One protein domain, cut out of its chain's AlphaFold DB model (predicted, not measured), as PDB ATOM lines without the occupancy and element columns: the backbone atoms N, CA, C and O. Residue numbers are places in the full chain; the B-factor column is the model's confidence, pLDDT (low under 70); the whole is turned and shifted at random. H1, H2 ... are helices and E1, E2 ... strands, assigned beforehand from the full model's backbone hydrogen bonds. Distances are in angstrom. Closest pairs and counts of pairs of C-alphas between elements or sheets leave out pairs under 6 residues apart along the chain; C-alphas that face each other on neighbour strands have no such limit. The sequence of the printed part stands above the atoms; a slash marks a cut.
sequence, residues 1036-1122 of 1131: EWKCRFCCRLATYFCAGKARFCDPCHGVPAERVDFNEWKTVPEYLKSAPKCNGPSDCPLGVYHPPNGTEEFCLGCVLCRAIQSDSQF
ATOM      1  N   GLU A1036      26.679  11.050  14.449       79.62
ATOM      2  CA  GLU A1036      27.614   9.928  14.400       79.62
ATOM      3  C   GLU A1036      28.742  10.158  13.395       79.62
ATOM      4  O   GLU A1036      28.605  10.883  12.410       79.62
ATOM      5  N   TRP A1037      29.862   9.469  13.606       84.62
ATOM      6  CA  TRP A1037      31.035   9.579  12.750       84.62
ATOM      7  C   TRP A1037      31.597   8.219  12.383       84.62
ATOM      8  O   TRP A1037      31.613   7.281  13.180       84.62
ATOM      9  N   LYS A1038      32.120   8.134  11.166       86.25
ATOM     10  CA  LYS A1038      32.901   7.001  10.689       86.25
ATOM     11  C   LYS A1038      34.362   7.166  11.121       86.25
ATOM     12  O   LYS A1038      34.935   8.248  11.015       86.25
ATOM     13  N   CYS A1039      35.009   6.070  11.515       84.44
ATOM     14  CA  CYS A1039      36.460   6.014  11.697       84.44
ATOM     15  C   CYS A1039      37.188   6.413  10.399       84.44
ATOM     16  O   CYS A1039      36.956   5.813   9.346       84.44
ATOM     17  N   ARG A1040      38.127   7.368  10.447       84.56
ATOM     18  CA  ARG A1040      38.855   7.852   9.254       84.56
ATOM     19  C   ARG A1040      39.440   6.699   8.427       84.56
ATOM     20  O   ARG A1040      39.248   6.642   7.214       84.56
ATOM     21  N   PHE A1041      40.048   5.720   9.098       82.62
ATOM     22  CA  PHE A1041      40.784   4.617   8.470       82.62
ATOM     23  C   PHE A1041      39.988   3.326   8.188       82.62
ATOM     24  O   PHE A1041      40.544   2.414   7.581       82.62
ATOM     25  N   CYS A1042      38.711   3.200   8.577       84.81
ATOM     26  CA  CYS A1042      37.918   2.012   8.219       84.81
ATOM     27  C   CYS A1042      36.397   2.236   8.258       84.81
ATOM     28  O   CYS A1042      35.895   3.234   8.769       84.81
ATOM     29  N   CYS A1043      35.641   1.271   7.733       88.50
ATOM     30  CA  CYS A1043      34.178   1.279   7.695       88.50
ATOM     31  C   CYS A1043      33.560   0.801   9.026       88.50
ATOM     32  O   CYS A1043      32.848  -0.199   9.060       88.50
ATOM     33  N   ARG A1044      33.863   1.494  10.128       84.88
ATOM     34  CA  ARG A1044      33.229   1.312  11.448       84.88
ATOM     35  C   ARG A1044      32.825   2.669  12.023       84.88
ATOM     36  O   ARG A1044      33.401   3.687  11.631       84.88
ATOM     37  N   LEU A1045      31.885   2.671  12.968       81.25
ATOM     38  CA  LEU A1045      31.620   3.835  13.818       81.25
ATOM     39  C   LEU A1045      32.897   4.215  14.578       81.25
ATOM     40  O   LEU A1045      33.669   3.338  14.967       81.25
ATOM     41  N   ALA A1046      33.134   5.508  14.755       79.56
ATOM     42  CA  ALA A1046      34.198   6.009  15.609       79.56
ATOM     43  C   ALA A1046      33.748   6.042  17.076       79.56
ATOM     44  O   ALA A1046      32.621   6.417  17.380       79.56
ATOM     45  N   THR A1047      34.667   5.684  17.965       72.62
ATOM     46  CA  THR A1047      34.525   5.685  19.427       72.62
ATOM     47  C   THR A1047      35.454   6.706  20.093       72.62
ATOM     48  O   THR A1047      35.156   7.181  21.184       72.62
ATOM     49  N   TYR A1048      36.537   7.106  19.415       64.31
ATOM     50  CA  TYR A1048      37.519   8.085  19.885       64.31
ATOM     51  C   TYR A1048      37.647   9.268  18.918       64.31
ATOM     52  O   TYR A1048      37.558   9.102  17.698       64.31
ATOM     53  N   PHE A1049      37.941  10.453  19.460       72.81
ATOM     54  CA  PHE A1049      38.356  11.641  18.711       72.81
ATOM     55  C   PHE A1049      39.683  12.151  19.277       72.81
ATOM     56  O   PHE A1049      39.748  12.608  20.414       72.81
ATOM     57  N   CYS A1050      40.754  12.042  18.493       65.19
ATOM     58  CA  CYS A1050      42.120  12.307  18.933       65.19
ATOM     59  C   CYS A1050      42.658  13.606  18.315       65.19
ATOM     60  O   CYS A1050      42.336  13.953  17.172       65.19
ATOM     61  N   ALA A1051      43.502  14.313  19.074       61.38
ATOM     62  CA  ALA A1051      44.217  15.529  18.662       61.38
ATOM     63  C   ALA A1051      43.337  16.650  18.054       61.38
ATOM     64  O   ALA A1051      43.841  17.496  17.315       61.38
ATOM     65  N   GLY A1052      42.021  16.644  18.314       63.94
ATOM     66  CA  GLY A1052      41.054  17.582  17.729       63.94
ATOM     67  C   GLY A1052      40.894  17.486  16.202       63.94
ATOM     68  O   GLY A1052      40.428  18.445  15.590       63.94
ATOM     69  N   LYS A1053      41.333  16.380  15.579       67.81
ATOM     70  CA  LYS A1053      41.559  16.271  14.120       67.81
ATOM     71  C   LYS A1053      41.164  14.932  13.481       67.81
ATOM     72  O   LYS A1053      41.247  14.797  12.257       67.81
ATOM     73  N   ALA A1054      40.907  13.905  14.291       74.94
ATOM     74  CA  ALA A1054      40.974  12.527  13.822       74.94
ATOM     75  C   ALA A1054      40.075  11.577  14.622       74.94
ATOM     76  O   ALA A1054      40.346  11.294  15.789       74.94
ATOM     77  N   ARG A1055      39.029  11.043  13.989       79.75
ATOM     78  CA  ARG A1055      38.126  10.049  14.587       79.75
ATOM     79  C   ARG A1055      38.518   8.602  14.284       79.75
ATOM     80  O   ARG A1055      38.746   8.229  13.128       79.75
ATOM     81  N   PHE A1056      38.537   7.770  15.325       75.56
ATOM     82  CA  PHE A1056      38.978   6.372  15.300       75.56
ATOM     83  C   PHE A1056      37.952   5.440  15.953       75.56
ATOM     84  O   PHE A1056      37.245   5.835  16.872       75.56
ATOM     85  N   CYS A1057      37.903   4.187  15.506       76.12
ATOM     86  CA  CYS A1057      37.291   3.076  16.245       76.12
ATOM     87  C   CYS A1057      38.358   2.348  17.076       76.12
ATOM     88  O   CYS A1057      39.541   2.450  16.745       76.12
ATOM     89  N   ASP A1058      37.977   1.561  18.083       72.06
ATOM     90  CA  ASP A1058      38.923   0.871  18.984       72.06
ATOM     91  C   ASP A1058      40.005   0.058  18.238       72.06
ATOM     92  O   ASP A1058      41.186   0.258  18.527       72.06
ATOM     93  N   PRO A1059      39.679  -0.756  17.207       74.94
ATOM     94  CA  PRO A1059      40.683  -1.478  16.414       74.94
ATOM     95  C   PRO A1059      41.653  -0.600  15.605       74.94
ATOM     96  O   PRO A1059      42.658  -1.110  15.116       74.94
ATOM     97  N   CYS A1060      41.355   0.689  15.418       71.62
ATOM     98  CA  CYS A1060      42.255   1.661  14.787       71.62
ATOM     99  C   CYS A1060      42.899   2.628  15.796       71.62
ATOM    100  O   CYS A1060      43.886   3.265  15.446       71.62
ATOM    101  N   HIS A1061      42.355   2.745  17.012       69.81
ATOM    102  CA  HIS A1061      42.896   3.563  18.100       69.81
ATOM    103  C   HIS A1061      43.930   2.796  18.938       69.81
ATOM    104  O   HIS A1061      44.985   3.336  19.245       69.81
ATOM    105  N   GLY A1062      43.690   1.510  19.227       60.56
ATOM    106  CA  GLY A1062      44.621   0.617  19.939       60.56
ATOM    107  C   GLY A1062      45.870   0.212  19.140       60.56
ATOM    108  O   GLY A1062      46.499  -0.803  19.434       60.56
ATOM    109  N   VAL A1063      46.207   0.972  18.100       63.19
ATOM    110  CA  VAL A1063      47.387   0.805  17.251       63.19
ATOM    111  C   VAL A1063      48.498   1.702  17.817       63.19
ATOM    112  O   VAL A1063      48.236   2.888  18.006       63.19
ATOM    113  N   PRO A1064      49.725   1.202  18.082       48.06
ATOM    114  CA  PRO A1064      50.770   1.982  18.754       48.06
ATOM    115  C   PRO A1064      51.028   3.352  18.109       48.06
ATOM    116  O   PRO A1064      51.500   3.451  16.975       48.06
ATOM    117  N   ALA A1065      50.728   4.418  18.857       48.03
ATOM    118  CA  ALA A1065      50.685   5.797  18.364       48.03
ATOM    119  C   ALA A1065      52.067   6.440  18.118       48.03
ATOM    120  O   ALA A1065      52.146   7.608  17.741       48.03
ATOM    121  N   GLU A1066      53.160   5.688  18.274       46.72
ATOM    122  CA  GLU A1066      54.554   6.168  18.265       46.72
ATOM    123  C   GLU A1066      55.017   6.832  16.950       46.72
ATOM    124  O   GLU A1066      56.138   7.336  16.887       46.72
ATOM    125  N   ARG A1067      54.212   6.802  15.874       49.31
ATOM    126  CA  ARG A1067      54.580   7.326  14.539       49.31
ATOM    127  C   ARG A1067      53.452   8.027  13.766       49.31
ATOM    128  O   ARG A1067      53.526   8.090  12.542       49.31
ATOM    129  N   VAL A1068      52.417   8.559  14.421       53.56
ATOM    130  CA  VAL A1068      51.400   9.390  13.734       53.56
ATOM    131  C   VAL A1068      51.544  10.853  14.142       53.56
ATOM    132  O   VAL A1068      51.073  11.269  15.196       53.56
ATOM    133  N   ASP A1069      52.167  11.648  13.273       54.00
ATOM    134  CA  ASP A1069      52.169  13.106  13.400       54.00
ATOM    135  C   ASP A1069      50.857  13.664  12.822       54.00
ATOM    136  O   ASP A1069      50.619  13.633  11.610       54.00
ATOM    137  N   PHE A1070      50.000  14.174  13.706       55.41
ATOM    138  CA  PHE A1070      48.697  14.756  13.370       55.41
ATOM    139  C   PHE A1070      48.778  16.159  12.733       55.41
ATOM    140  O   PHE A1070      47.745  16.719  12.356       55.41
ATOM    141  N   ASN A1071      49.957  16.778  12.631       51.84
ATOM    142  CA  ASN A1071      50.184  17.973  11.813       51.84
ATOM    143  C   ASN A1071      50.504  17.579  10.366       51.84
ATOM    144  O   ASN A1071      49.887  18.101   9.442       51.84
ATOM    145  N   GLU A1072      51.432  16.641  10.172       56.09
ATOM    146  CA  GLU A1072      51.971  16.308   8.848       56.09
ATOM    147  C   GLU A1072      51.180  15.233   8.082       56.09
ATOM    148  O   GLU A1072      51.207  15.243   6.853       56.09
ATOM    149  N   TRP A1073      50.531  14.276   8.763       59.16
ATOM    150  CA  TRP A1073      49.836  13.089   8.207       59.16
ATOM    151  C   TRP A1073      50.674  12.129   7.327       59.16
ATOM    152  O   TRP A1073      50.301  10.969   7.143       59.16
ATOM    153  N   LYS A1074      51.843  12.545   6.827       49.06
ATOM    154  CA  LYS A1074      52.762  11.745   5.993       49.06
ATOM    155  C   LYS A1074      53.333  10.529   6.728       49.06
ATOM    156  O   LYS A1074      53.637   9.518   6.093       49.06
ATOM    157  N   THR A1075      53.473  10.608   8.050       52.31
ATOM    158  CA  THR A1075      54.100   9.582   8.904       52.31
ATOM    159  C   THR A1075      53.205   8.375   9.197       52.31
ATOM    160  O   THR A1075      53.727   7.336   9.592       52.31
ATOM    161  N   VAL A1076      51.896   8.457   8.898       57.28
ATOM    162  CA  VAL A1076      50.913   7.368   9.073       57.28
ATOM    163  C   VAL A1076      51.475   6.011   8.597       57.28
ATOM    164  O   VAL A1076      51.939   5.922   7.451       57.28
ATOM    165  N   PRO A1077      51.439   4.953   9.437       57.38
ATOM    166  CA  PRO A1077      51.957   3.630   9.099       57.38
ATOM    167  C   PRO A1077      51.430   3.056   7.781       57.38
ATOM    168  O   PRO A1077      50.287   3.278   7.385       57.38
ATOM    169  N   GLU A1078      52.261   2.269   7.100       57.78
ATOM    170  CA  GLU A1078      51.993   1.809   5.732       57.78
ATOM    171  C   GLU A1078      50.732   0.931   5.613       57.78
ATOM    172  O   GLU A1078      49.980   1.067   4.652       57.78
ATOM    173  N   TYR A1079      50.406   0.142   6.642       56.41
ATOM    174  CA  TYR A1079      49.160  -0.636   6.695       56.41
ATOM    175  C   TYR A1079      47.891   0.220   6.904       56.41
ATOM    176  O   TYR A1079      46.793  -0.219   6.567       56.41
ATOM    177  N   LEU A1080      48.022   1.450   7.423       56.31
ATOM    178  CA  LEU A1080      46.941   2.446   7.477       56.31
ATOM    179  C   LEU A1080      46.856   3.269   6.180       56.31
ATOM    180  O   LEU A1080      45.786   3.774   5.853       56.31
ATOM    181  N   LYS A1081      47.943   3.353   5.399       56.66
ATOM    182  CA  LYS A1081      47.908   3.827   4.001       56.66
ATOM    183  C   LYS A1081      47.264   2.788   3.076       56.66
ATOM    184  O   LYS A1081      46.540   3.161   2.158       56.66
ATOM    185  N   SER A1082      47.428   1.493   3.358       59.12
ATOM    186  CA  SER A1082      46.661   0.404   2.735       59.12
ATOM    187  C   SER A1082      45.314   0.142   3.431       59.12
ATOM    188  O   SER A1082      44.911  -1.013   3.585       59.12
ATOM    189  N   ALA A1083      44.622   1.195   3.883       61.62
ATOM    190  CA  ALA A1083      43.314   1.063   4.518       61.62
ATOM    191  C   ALA A1083      42.332   0.276   3.618       61.62
ATOM    192  O   ALA A1083      42.337   0.459   2.394       61.62
ATOM    193  N   PRO A1084      41.485  -0.606   4.187       67.88
ATOM    194  CA  PRO A1084      40.654  -1.514   3.403       67.88
ATOM    195  C   PRO A1084      39.722  -0.723   2.483       67.88
ATOM    196  O   PRO A1084      38.961   0.128   2.945       67.88
ATOM    197  N   LYS A1085      39.783  -0.983   1.173       76.56
ATOM    198  CA  LYS A1085      38.939  -0.290   0.195       76.56
ATOM    199  C   LYS A1085      37.482  -0.726   0.366       76.56
ATOM    200  O   LYS A1085      37.199  -1.913   0.478       76.56
ATOM    201  N   CYS A1086      36.580   0.249   0.389       80.44
ATOM    202  CA  CYS A1086      35.140   0.026   0.397       80.44
ATOM    203  C   CYS A1086      34.628   0.036  -1.048       80.44
ATOM    204  O   CYS A1086      34.982   0.943  -1.802       80.44
ATOM    205  N   ASN A1087      33.798  -0.938  -1.424       81.50
ATOM    206  CA  ASN A1087      33.254  -1.047  -2.784       81.50
ATOM    207  C   ASN A1087      31.975  -0.210  -2.997       81.50
ATOM    208  O   ASN A1087      31.468  -0.138  -4.113       81.50
ATOM    209  N   GLY A1088      31.444   0.413  -1.938       80.25
ATOM    210  CA  GLY A1088      30.146   1.096  -1.931       80.25
ATOM    211  C   GLY A1088      29.205   0.542  -0.852       80.25
ATOM    212  O   GLY A1088      29.593  -0.353  -0.100       80.25
ATOM    213  N   PRO A1089      27.968   1.061  -0.746       81.19
ATOM    214  CA  PRO A1089      27.059   0.785   0.369       81.19
ATOM    215  C   PRO A1089      26.610  -0.678   0.486       81.19
ATOM    216  O   PRO A1089      26.272  -1.094   1.589       81.19
ATOM    217  N   SER A1090      26.632  -1.464  -0.599       78.25
ATOM    218  CA  SER A1090      26.286  -2.898  -0.585       78.25
ATOM    219  C   SER A1090      27.249  -3.745   0.249       78.25
ATOM    220  O   SER A1090      26.838  -4.714   0.881       78.25
ATOM    221  N   ASP A1091      28.524  -3.358   0.246       79.62
ATOM    222  CA  ASP A1091      29.632  -4.092   0.860       79.62
ATOM    223  C   ASP A1091      30.129  -3.371   2.130       79.62
ATOM    224  O   ASP A1091      30.977  -3.878   2.865       79.62
ATOM    225  N   CYS A1092      29.621  -2.161   2.380       83.94
ATOM    226  CA  CYS A1092      29.982  -1.304   3.499       83.94
ATOM    227  C   CYS A1092      29.268  -1.755   4.785       83.94
ATOM    228  O   CYS A1092      28.043  -1.665   4.849       83.94
ATOM    229  N   PRO A1093      29.989  -2.102   5.871       83.12
ATOM    230  CA  PRO A1093      29.377  -2.406   7.171       83.12
ATOM    231  C   PRO A1093      28.554  -1.264   7.797       83.12
ATOM    232  O   PRO A1093      27.882  -1.485   8.798       83.12
ATOM    233  N   LEU A1094      28.618  -0.046   7.240       82.88
ATOM    234  CA  LEU A1094      27.830   1.117   7.665       82.88
ATOM    235  C   LEU A1094      26.640   1.423   6.734       82.88
ATOM    236  O   LEU A1094      25.907   2.372   7.001       82.88
ATOM    237  N   GLY A1095      26.468   0.667   5.639       82.81
ATOM    238  CA  GLY A1095      25.360   0.803   4.681       82.81
ATOM    239  C   GLY A1095      25.355   2.080   3.826       82.81
ATOM    240  O   GLY A1095      24.381   2.334   3.124       82.81
ATOM    241  N   VAL A1096      26.416   2.894   3.874       83.31
ATOM    242  CA  VAL A1096      26.475   4.227   3.243       83.31
ATOM    243  C   VAL A1096      27.642   4.378   2.268       83.31
ATOM    244  O   VAL A1096      28.693   3.750   2.430       83.31
ATOM    245  N   TYR A1097      27.475   5.271   1.288       86.75
ATOM    246  CA  TYR A1097      28.598   5.881   0.575       86.75
ATOM    247  C   TYR A1097      29.387   6.792   1.525       86.75
ATOM    248  O   TYR A1097      28.802   7.491   2.346       86.75
ATOM    249  N   HIS A1098      30.712   6.786   1.399       84.56
ATOM    250  CA  HIS A1098      31.628   7.639   2.160       84.56
ATOM    251  C   HIS A1098      32.939   7.842   1.368       84.56
ATOM    252  O   HIS A1098      33.253   7.003   0.516       84.56
ATOM    253  N   PRO A1099      33.747   8.881   1.659       85.19
ATOM    254  CA  PRO A1099      35.080   9.059   1.078       85.19
ATOM    255  C   PRO A1099      36.011   7.852   1.308       85.19
ATOM    256  O   PRO A1099      35.792   7.075   2.250       85.19
ATOM    257  N   PRO A1100      37.060   7.659   0.485       84.62
ATOM    258  CA  PRO A1100      38.013   6.567   0.657       84.62
ATOM    259  C   PRO A1100      38.638   6.542   2.060       84.62
ATOM    260  O   PRO A1100      38.937   7.574   2.658       84.62
ATOM    261  N   ASN A1101      38.856   5.343   2.605       84.75
ATOM    262  CA  ASN A1101      39.417   5.204   3.947       84.75
ATOM    263  C   ASN A1101      40.821   5.834   4.025       84.75
ATOM    264  O   ASN A1101      41.694   5.523   3.220       84.75
ATOM    265  N   GLY A1102      41.016   6.713   5.010       76.31
ATOM    266  CA  GLY A1102      42.238   7.480   5.247       76.31
ATOM    267  C   GLY A1102      42.190   8.943   4.786       76.31
ATOM    268  O   GLY A1102      42.815   9.773   5.449       76.31
ATOM    269  N   THR A1103      41.449   9.294   3.721       75.50
ATOM    270  CA  THR A1103      41.546  10.641   3.112       75.50
ATOM    271  C   THR A1103      40.981  11.726   4.018       75.50
ATOM    272  O   THR A1103      41.716  12.629   4.411       75.50
ATOM    273  N   GLU A1104      39.721  11.596   4.421       78.25
ATOM    274  CA  GLU A1104      38.941  12.620   5.125       78.25
ATOM    275  C   GLU A1104      38.194  12.040   6.335       78.25
ATOM    276  O   GLU A1104      38.013  10.825   6.469       78.25
ATOM    277  N   GLU A1105      37.743  12.919   7.230       84.38
ATOM    278  CA  GLU A1105      36.723  12.557   8.213       84.38
ATOM    279  C   GLU A1105      35.341  12.516   7.552       84.38
ATOM    280  O   GLU A1105      35.073  13.262   6.615       84.38
ATOM    281  N   PHE A1106      34.447  11.654   8.042       85.25
ATOM    282  CA  PHE A1106      33.099  11.529   7.489       85.25
ATOM    283  C   PHE A1106      32.060  11.401   8.601       85.25
ATOM    284  O   PHE A1106      32.099  10.451   9.392       85.25
ATOM    285  N   CYS A1107      31.138  12.360   8.649       86.44
ATOM    286  CA  CYS A1107      29.949  12.286   9.482       86.44
ATOM    287  C   CYS A1107      28.914  11.361   8.822       86.44
ATOM    288  O   CYS A1107      28.827  11.277   7.600       86.44
ATOM    289  N   LEU A1108      28.160  10.628   9.638       84.12
ATOM    290  CA  LEU A1108      27.152   9.656   9.205       84.12
ATOM    291  C   LEU A1108      25.718  10.198   9.311       84.12
ATOM    292  O   LEU A1108      24.783   9.512   8.899       84.12
ATOM    293  N   GLY A1109      25.543  11.406   9.854       80.38
ATOM    294  CA  GLY A1109      24.243  11.962  10.229       80.38
ATOM    295  C   GLY A1109      23.834  11.623  11.666       80.38
ATOM    296  O   GLY A1109      24.582  11.005  12.423       80.38
ATOM    297  N   CYS A1110      22.629  12.044  12.053       82.75
ATOM    298  CA  CYS A1110      22.109  11.859  13.408       82.75
ATOM    299  C   CYS A1110      21.713  10.399  13.684       82.75
ATOM    300  O   CYS A1110      20.866   9.848  12.977       82.75
ATOM    301  N   VAL A1111      22.249   9.800  14.755       79.88
ATOM    302  CA  VAL A1111      21.949   8.412  15.156       79.88
ATOM    303  C   VAL A1111      20.459   8.177  15.410       79.88
ATOM    304  O   VAL A1111      19.922   7.164  14.970       79.88
ATOM    305  N   LEU A1112      19.759   9.131  16.036       79.69
ATOM    306  CA  LEU A1112      18.325   9.011  16.328       79.69
ATOM    307  C   LEU A1112      17.504   8.945  15.031       79.69
ATOM    308  O   LEU A1112      16.651   8.073  14.874       79.69
ATOM    309  N   CYS A1113      17.817   9.803  14.055       81.00
ATOM    310  CA  CYS A1113      17.193   9.749  12.731       81.00
ATOM    311  C   CYS A1113      17.523   8.448  11.989       81.00
ATOM    312  O   CYS A1113      16.631   7.869  11.372       81.00
ATOM    313  N   ARG A1114      18.771   7.965  12.063       76.75
ATOM    314  CA  ARG A1114      19.186   6.703  11.424       76.75
ATOM    315  C   ARG A1114      18.467   5.494  12.027       76.75
ATOM    316  O   ARG A1114      18.021   4.643  11.267       76.75
ATOM    317  N   ALA A1115      18.287   5.451  13.349       72.75
ATOM    318  CA  ALA A1115      17.539   4.397  14.039       72.75
ATOM    319  C   ALA A1115      16.057   4.363  13.614       72.75
ATOM    320  O   ALA A1115      15.538   3.317  13.223       72.75
ATOM    321  N   ILE A1116      15.400   5.529  13.578       76.62
ATOM    322  CA  ILE A1116      14.018   5.662  13.084       76.62
ATOM    323  C   ILE A1116      13.923   5.234  11.606       76.62
ATOM    324  O   ILE A1116      12.955   4.585  11.202       76.62
ATOM    325  N   GLN A1117      14.935   5.540  10.788       66.94
ATOM    326  CA  GLN A1117      15.004   5.126   9.382       66.94
ATOM    327  C   GLN A1117      15.250   3.619   9.197       66.94
ATOM    328  O   GLN A1117      14.728   3.050   8.240       66.94
ATOM    329  N   SER A1118      15.985   2.947  10.093       57.28
ATOM    330  CA  SER A1118      16.117   1.483  10.056       57.28
ATOM    331  C   SER A1118      14.829   0.769  10.475       57.28
ATOM    332  O   SER A1118      14.426  -0.181   9.805       57.28
ATOM    333  N   ASP A1119      14.134   1.253  11.509       52.28
ATOM    334  CA  ASP A1119      12.901   0.618  12.000       52.28
ATOM    335  C   ASP A1119      11.719   0.826  11.037       52.28
ATOM    336  O   ASP A1119      10.936  -0.091  10.764       52.28
ATOM    337  N   SER A1120      11.606   2.019  10.444       47.41
ATOM    338  CA  SER A1120      10.515   2.362   9.516       47.41
ATOM    339  C   SER A1120      10.540   1.591   8.190       47.41
ATOM    340  O   SER A1120       9.483   1.471   7.558       47.41
ATOM    341  N   GLN A1121      11.658   0.954   7.803       44.47
ATOM    342  CA  GLN A1121      11.680   0.026   6.658       44.47
ATOM    343  C   GLN A1121      10.708  -1.158   6.819       44.47
ATOM    344  O   GLN A1121      10.306  -1.750   5.815       44.47
ATOM    345  N   PHE A1122      10.279  -1.482   8.045       40.09
ATOM    346  CA  PHE A1122       9.292  -2.536   8.294       40.09
ATOM    347  C   PHE A1122       7.822  -2.086   8.194       40.09
ATOM    348  O   PHE A1122       6.934  -2.937   8.257       40.09
TER     349      PHE A1122
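Overview. This is residues 1036 to 1122 of the 1131 residues of the protein "MYC binding protein 2, putative" of Acanthamoeba castellanii str. Neff (UniProt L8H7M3). A body mostly of loops, with little regular structure, holds two small antiparallel strand pairs, E1 with E4 and the hairpin E2 and E3; residues 1115 to 1122, of which 1115 to 1120 belong to H3, stick out. The 87 printed residues, 32 in named elements, run E1 E2 E3 H1 H2 E4 H3, mixed helices and strands. The whole is only just compact, close to loose: radius of gyration of the C-alphas 14.0 A, spans 47 by 26 by 19 A.

Arrangement. E1, residues 1036 to 1038, is antiparallel to E4, residues 1106 to 1110; N 1038 and O 1106, 2.9 A apart, are within hydrogen-bond range. In the hairpin of E2, residues 1048 to 1050, and E3, residues 1054 to 1056, N 1050 and O 1054 are within range at 2.8 A. The closest C-alphas of E1 and E3 are those of Lys 1038 and Arg 1055, 7.2 A apart. H1, residues 1058 to 1061, and H2, residues 1078 to 1081, are apart. Both are too short for an O i to N i+4 pair; each has its one O i to N i+3 pair within range. In H3, residues 1111 to 1120, every O i to N i+4 pair is within range.

Along the chain. E1 begins at C-alpha 1036 (27.614, 9.928, 14.400). H3, 14.1 A long, ends at C-alpha 1120 (10.515, 2.362, 9.516).

Size, cuts and confidence. The two farthest C-alphas, of Glu 1066 and Phe 1122, are 47.2 A apart. The printed part has no cut. The links H1 to H2 and H2 to E4 are long. The model's pLDDT is under 70 in 35 residues, among them 1061 to 1084.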